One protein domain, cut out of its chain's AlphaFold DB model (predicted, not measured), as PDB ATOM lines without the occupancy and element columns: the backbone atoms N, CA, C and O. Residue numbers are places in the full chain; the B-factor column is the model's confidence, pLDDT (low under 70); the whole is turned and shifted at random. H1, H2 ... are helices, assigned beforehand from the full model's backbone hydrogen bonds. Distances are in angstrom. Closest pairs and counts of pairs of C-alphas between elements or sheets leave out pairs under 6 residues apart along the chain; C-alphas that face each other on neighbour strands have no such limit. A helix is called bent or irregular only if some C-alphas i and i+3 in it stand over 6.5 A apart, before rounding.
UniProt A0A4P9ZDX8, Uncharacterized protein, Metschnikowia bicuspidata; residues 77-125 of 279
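Overview. This is residues 77 to 125 of the 279 residues of an uncharacterized protein of Metschnikowia bicuspidata (UniProt A0A4P9ZDX8). Three short helices make a small compact cluster, their centres at the corners of a triangle: H1 and H3 cross as a steep X near their middles, and H2 meets the first part of H1 almost at a right angle, with its Lys 99 near Gln 79. The links loop out at opposite ends of the longest axis, residues 89 to 96 at one end and residues 106 to 111 at the other. The printed part has 49 residues with three named helices in the order H1, H2, H3 and no named strand, and its class is all helix. It is compact, with a radius of gyration of the C-alphas of 9.8 A, and rounded, with spans of 28 by 21 by 21 A.

Along the chain. After Arg 77, H1 takes residues 78 to 88 and is 15.0 A long from first to last C-alpha; C-alpha 78 stands at (109.819, 144.310, 164.413). H2 takes residues 97 to 105 and is 12.2 A long, beginning with C-alpha 97 at (112.937, 137.246, 153.980). Residues 107 to 109 are a short helical run without a name. H3, the longest helix by residues, takes residues 112 to 123 and is 17.3 A long; its last C-alpha, 123, stands at (98.810, 130.333, 154.081). H3 is irregular: C-alphas 113 and 116 are 7.2 A apart, and its line is a rough one.

Arrangement. H1 touches both H2 and H3. H1 and H2 stand about perpendicular, at 80 degrees, and their closest C-alphas, those of Gln 79 and Lys 99, are 5.5 A apart. H1 and H3 touch with 11 pairs of C-alphas within 8 A; the closest, those of Leu 83 and Ala 117, are 6.1 A apart. H1 and H3 run the same way at a steep tilt of 69 degrees, only just short of about perpendicular. H2 and H3 are near each other, with no pair of C-alphas within 8 A but 7 pairs within 10 A. In H1 and H2 every O i to N i+4 pair is within hydrogen-bond range; in H3 6 of 8 are.

Size, cuts and confidence. The two C-alphas farthest apart are those of Glu 91 and Glu 108, at 28.4 A, one in each link. The first and last printed C-alphas, of Arg 77 and Ile 125, are 20.9 A apart. The link from H1 to H2, with 8 residues, and the link from H2 to H3, with 6 residues, are both short. The printed part has no cut. The mean pLDDT of the printed part is 93.7, and no printed residue of this model is under 70.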
ATOM      1  N   ARG A  77     108.379 143.599 168.946       89.00
ATOM      2  CA  ARG A  77     109.430 143.100 168.061       89.00
ATOM      3  C   ARG A  77     109.056 143.408 166.605       89.00
ATOM      4  O   ARG A  77     107.934 143.132 166.182       89.00
ATOM      5  N   ASP A  78     110.010 143.911 165.821       91.88
ATOM      6  CA  ASP A  78     109.819 144.310 164.413       91.88
ATOM      7  C   ASP A  78     109.200 143.217 163.518       91.88
ATOM      8  O   ASP A  78     108.681 143.512 162.433       91.88
ATOM      9  N   GLN A  79     109.313 141.948 163.919       94.00
ATOM     10  CA  GLN A  79     108.725 140.789 163.250       94.00
ATOM     11  C   GLN A  79     107.233 140.619 163.563       94.00
ATOM     12  O   GLN A  79     106.471 140.253 162.673       94.00
ATOM     13  N   LEU A  80     106.801 140.939 164.786       93.88
ATOM     14  CA  LEU A  80     105.389 140.927 165.179       93.88
ATOM     15  C   LEU A  80     104.645 142.115 164.555       93.88
ATOM     16  O   LEU A  80     103.578 141.944 163.973       93.88
ATOM     17  N   ALA A  81     105.275 143.293 164.529       93.25
ATOM     18  CA  ALA A  81     104.757 144.444 163.787       93.25
ATOM     19  C   ALA A  81     104.635 144.159 162.274       93.25
ATOM     20  O   ALA A  81     103.758 144.690 161.596       93.25
ATOM     21  N   TYR A  82     105.503 143.300 161.729       94.94
ATOM     22  CA  TYR A  82     105.426 142.862 160.333       94.94
ATOM     23  C   TYR A  82     104.233 141.943 160.051       94.94
ATOM     24  O   TYR A  82     103.639 142.083 158.985       94.94
ATOM     25  N   LEU A  83     103.863 141.067 160.993       94.75
ATOM     26  CA  LEU A  83     102.626 140.277 160.926       94.75
ATOM     27  C   LEU A  83     101.388 141.175 160.991       94.75
ATOM     28  O   LEU A  83     100.513 141.071 160.142       94.75
ATOM     29  N   LYS A  84     101.352 142.125 161.932       93.50
ATOM     30  CA  LYS A  84     100.251 143.099 162.022       93.50
ATOM     31  C   LYS A  84     100.083 143.888 160.728       93.50
ATOM     32  O   LYS A  84      98.979 144.012 160.216       93.50
ATOM     33  N   ARG A  85     101.189 144.378 160.156       94.44
ATOM     34  CA  ARG A  85     101.139 145.120 158.890       94.44
ATOM     35  C   ARG A  85     100.704 144.249 157.714       94.44
ATOM     36  O   ARG A  85     100.065 144.764 156.813       94.44
ATOM     37  N   PHE A  86     101.037 142.959 157.713       95.38
ATOM     38  CA  PHE A  86     100.575 142.033 156.676       95.38
ATOM     39  C   PHE A  86      99.044 141.951 156.618       95.38
ATOM     40  O   PHE A  86      98.501 141.946 155.516       95.38
ATOM     41  N   VAL A  87      98.379 141.919 157.779       94.69
ATOM     42  CA  VAL A  87      96.912 141.852 157.879       94.69
ATOM     43  C   VAL A  87      96.272 143.224 157.653       94.69
ATOM     44  O   VAL A  87      95.353 143.343 156.853       94.69
ATOM     45  N   ASN A  88      96.784 144.267 158.312       94.25
ATOM     46  CA  ASN A  88      96.128 145.580 158.340       94.25
ATOM     47  C   ASN A  88      96.427 146.459 157.115       94.25
ATOM     48  O   ASN A  88      95.644 147.342 156.791       94.25
ATOM     49  N   ASP A  89      97.581 146.279 156.467       94.12
ATOM     50  CA  ASP A  89      98.046 147.133 155.367       94.12
ATOM     51  C   ASP A  89      98.813 146.294 154.341       94.12
ATOM     52  O   ASP A  89     100.047 146.314 154.240       94.12
ATOM     53  N   ARG A  90      98.044 145.501 153.590       92.12
ATOM     54  CA  ARG A  90      98.563 144.598 152.560       92.12
ATOM     55  C   ARG A  90      99.229 145.350 151.404       92.12
ATOM     56  O   ARG A  90     100.167 144.821 150.812       92.12
ATOM     57  N   GLU A  91      98.784 146.572 151.112       92.62
ATOM     58  CA  GLU A  91      99.235 147.385 149.976       92.62
ATOM     59  C   GLU A  91     100.656 147.930 150.165       92.62
ATOM     60  O   GLU A  91     101.491 147.816 149.266       92.62
ATOM     61  N   HIS A  92     100.982 148.455 151.353       91.88
ATOM     62  CA  HIS A  92     102.338 148.940 151.664       91.88
ATOM     63  C   HIS A  92     103.216 147.863 152.316       91.88
ATOM     64  O   HIS A  92     104.344 148.116 152.782       91.88
ATOM     65  N   TRP A  93     102.723 146.628 152.374       94.62
ATOM     66  CA  TRP A  93     103.487 145.515 152.891       94.62
ATOM     67  C   TRP A  93     104.573 145.093 151.899       94.62
ATOM     68  O   TRP A  93     104.329 144.738 150.749       94.62
ATOM     69  N   LYS A  94     105.819 145.086 152.379       94.25
ATOM     70  CA  LYS A  94     106.976 144.638 151.606       94.25
ATOM     71  C   LYS A  94     107.531 143.373 152.221       94.25
ATOM     72  O   LYS A  94     107.961 143.385 153.377       94.25
ATOM     73  N   PHE A  95     107.586 142.318 151.415       94.69
ATOM     74  CA  PHE A  95     108.168 141.044 151.804       94.69
ATOM     75  C   PHE A  95     109.598 141.221 152.338       94.69
ATOM     76  O   PHE A  95     110.467 141.807 151.685       94.69
ATOM     77  N   SER A  96     109.849 140.686 153.534       95.44
ATOM     78  CA  SER A  96     111.174 140.643 154.146       95.44
ATOM     79  C   SER A  96     111.532 139.212 154.521       95.44
ATOM     80  O   SER A  96     111.051 138.668 155.516       95.44
ATOM     81  N   LYS A  97     112.452 138.616 153.754       94.50
ATOM     82  CA  LYS A  97     112.937 137.246 153.980       94.50
ATOM     83  C   LYS A  97     113.551 137.055 155.368       94.50
ATOM     84  O   LYS A  97     113.396 136.002 155.975       94.50
ATOM     85  N   GLN A  98     114.230 138.076 155.892       95.69
ATOM     86  CA  GLN A  98     114.798 138.026 157.240       95.69
ATOM     87  C   GLN A  98     113.699 137.877 158.298       95.69
ATOM     88  O   GLN A  98     113.848 137.072 159.216       95.69
ATOM     89  N   LYS A  99     112.591 138.616 158.149       95.31
ATOM     90  CA  LYS A  99     111.449 138.536 159.065       95.31
ATOM     91  C   LYS A  99     110.703 137.214 158.914       95.31
ATOM     92  O   LYS A  99     110.412 136.599 159.929       95.31
ATOM     93  N   GLN A 100     110.505 136.725 157.686       95.06
ATOM     94  CA  GLN A 100     109.937 135.394 157.438       95.06
ATOM     95  C   GLN A 100     110.759 134.295 158.124       95.06
ATOM     96  O   GLN A 100     110.224 133.534 158.920       95.06
ATOM     97  N   ASN A 101     112.070 134.237 157.874       95.25
ATOM     98  CA  ASN A 101     112.941 133.226 158.477       95.25
ATOM     99  C   ASN A 101     112.937 133.295 160.007       95.25
ATOM    100  O   ASN A 101     113.083 132.270 160.666       95.25
ATOM    101  N   TRP A 102     112.811 134.496 160.575       95.75
ATOM    102  CA  TRP A 102     112.692 134.662 162.018       95.75
ATOM    103  C   TRP A 102     111.359 134.115 162.531       95.75
ATOM    104  O   TRP A 102     111.369 133.349 163.488       95.75
ATOM    105  N   LEU A 103     110.247 134.457 161.875       95.50
ATOM    106  CA  LEU A 103     108.910 133.985 162.243       95.50
ATOM    107  C   LEU A 103     108.839 132.460 162.227       95.50
ATOM    108  O   LEU A 103     108.483 131.869 163.237       95.50
ATOM    109  N   LEU A 104     109.285 131.831 161.136       93.62
ATOM    110  CA  LEU A 104     109.250 130.372 160.985       93.62
ATOM    111  C   LEU A 104     110.112 129.634 162.020       93.62
ATOM    112  O   LEU A 104     109.794 128.514 162.396       93.62
ATOM    113  N   LYS A 105     111.192 130.256 162.506       93.94
ATOM    114  CA  LYS A 105     112.059 129.675 163.544       93.94
ATOM    115  C   LYS A 105     111.539 129.864 164.966       93.94
ATOM    116  O   LYS A 105     112.004 129.170 165.857       93.94
ATOM    117  N   ASN A 106     110.657 130.834 165.196       94.12
ATOM    118  CA  ASN A 106     110.223 131.237 166.536       94.12
ATOM    119  C   ASN A 106     108.723 131.007 166.751       94.12
ATOM    120  O   ASN A 106     108.153 131.651 167.625       94.12
ATOM    121  N   ILE A 107     108.089 130.116 165.978       93.62
ATOM    122  CA  ILE A 107     106.645 129.831 166.063       93.62
ATOM    123  C   ILE A 107     106.228 129.508 167.507       93.62
ATOM    124  O   ILE A 107     105.231 130.038 167.983       93.62
ATOM    125  N   GLU A 108     107.052 128.750 168.237       93.06
ATOM    126  CA  GLU A 108     106.838 128.405 169.650       93.06
ATOM    127  C   GLU A 108     106.727 129.621 170.589       93.06
ATOM    128  O   GLU A 108     106.003 129.587 171.581       93.06
ATOM    129  N   HIS A 109     107.440 130.711 170.298       91.56
ATOM    130  CA  HIS A 109     107.551 131.870 171.191       91.56
ATOM    131  C   HIS A 109     106.655 133.045 170.782       91.56
ATOM    132  O   HIS A 109     106.745 134.129 171.369       91.56
ATOM    133  N   ILE A 110     105.825 132.878 169.751       92.19
ATOM    134  CA  ILE A 110     104.889 133.914 169.316       92.19
ATOM    135  C   ILE A 110     103.685 133.925 170.267       92.19
ATOM    136  O   ILE A 110     103.110 132.888 170.586       92.19
ATOM    137  N   SER A 111     103.301 135.119 170.722       91.75
ATOM    138  CA  SER A 111     102.146 135.309 171.608       91.75
ATOM    139  C   SER A 111     100.824 134.973 170.886       91.75
ATOM    140  O   SER A 111     100.707 135.308 169.703       91.75
ATOM    141  N   PRO A 112      99.824 134.384 171.580       89.50
ATOM    142  CA  PRO A 112      98.549 133.950 170.990       89.50
ATOM    143  C   PRO A 112      97.803 135.011 170.180       89.50
ATOM    144  O   PRO A 112      97.264 134.708 169.122       89.50
ATOM    145  N   GLN A 113      97.882 136.278 170.597       91.94
ATOM    146  CA  GLN A 113      97.283 137.419 169.887       91.94
ATOM    147  C   GLN A 113      97.736 137.558 168.417       91.94
ATOM    148  O   GLN A 113      97.087 138.225 167.621       91.94
ATOM    149  N   TYR A 114      98.875 136.962 168.047       92.88
ATOM    150  CA  TYR A 114      99.405 136.993 166.684       92.88
ATOM    151  C   TYR A 114      99.165 135.692 165.914       92.88
ATOM    152  O   TYR A 114      99.562 135.623 164.754       92.88
ATOM    153  N   HIS A 115      98.577 134.653 166.520       91.94
ATOM    154  CA  HIS A 115      98.427 133.339 165.879       91.94
ATOM    155  C   HIS A 115      97.470 133.389 164.689       91.94
ATOM    156  O   HIS A 115      97.817 132.867 163.636       91.94
ATOM    157  N   ALA A 116      96.358 134.122 164.790       92.06
ATOM    158  CA  ALA A 116      95.447 134.338 163.661       92.06
ATOM    159  C   ALA A 116      96.151 135.035 162.477       92.06
ATOM    160  O   ALA A 116      96.111 134.568 161.339       92.06
ATOM    161  N   ALA A 117      96.896 136.113 162.752       93.88
ATOM    162  CA  ALA A 117      97.693 136.804 161.736       93.88
ATOM    163  C   ALA A 117      98.811 135.913 161.161       93.88
ATOM    164  O   ALA A 117      99.150 136.018 159.981       93.88
ATOM    165  N   LEU A 118      99.400 135.045 161.989       94.75
ATOM    166  CA  LEU A 118     100.415 134.080 161.582       94.75
ATOM    167  C   LEU A 118      99.830 133.015 160.654       94.75
ATOM    168  O   LEU A 118     100.470 132.718 159.652       94.75
ATOM    169  N   ALA A 119      98.641 132.492 160.944       94.06
ATOM    170  CA  ALA A 119      97.951 131.518 160.107       94.06
ATOM    171  C   ALA A 119      97.692 132.075 158.699       94.06
ATOM    172  O   ALA A 119      98.144 131.490 157.716       94.06
ATOM    173  N   LEU A 120      97.112 133.279 158.604       94.12
ATOM    174  CA  LEU A 120      96.912 133.980 157.326       94.12
ATOM    175  C   LEU A 120      98.236 134.254 156.593       94.12
ATOM    176  O   LEU A 120      98.332 134.156 155.368       94.12
ATOM    177  N   TYR A 121      99.282 134.621 157.338       95.19
ATOM    178  CA  TYR A 121     100.601 134.843 156.753       95.19
ATOM    179  C   TYR A 121     101.184 133.560 156.166       95.19
ATOM    180  O   TYR A 121     101.710 133.580 155.050       95.19
ATOM    181  N   VAL A 122     101.099 132.469 156.921       94.31
ATOM    182  CA  VAL A 122     101.631 131.154 156.578       94.31
ATOM    183  C   VAL A 122     100.906 130.558 155.371       94.31
ATOM    184  O   VAL A 122     101.590 130.046 154.486       94.31
ATOM    185  N   ASP A 123      99.588 130.728 155.265       93.88
ATOM    186  CA  ASP A 123      98.810 130.333 154.081       93.88
ATOM    187  C   ASP A 123      99.332 131.002 152.794       93.88
ATOM    188  O   ASP A 123      99.551 130.364 151.761       93.88
ATOM    189  N   SER A 124      99.686 132.290 152.883       93.69
ATOM    190  CA  SER A 124     100.229 133.039 151.744       93.69
ATOM    191  C   SER A 124     101.646 132.622 151.313       93.69
ATOM    192  O   SER A 124     102.142 133.093 150.282       93.69
ATOM    193  N   ILE A 125     102.345 131.779 152.087       93.94
ATOM    194  CA  ILE A 125     103.702 131.330 151.755       93.94
ATOM    195  C   ILE A 125     103.635 130.312 150.616       93.94
ATOM    196  O   ILE A 125     102.999 129.269 150.709       93.94
TER     197      ILE A 125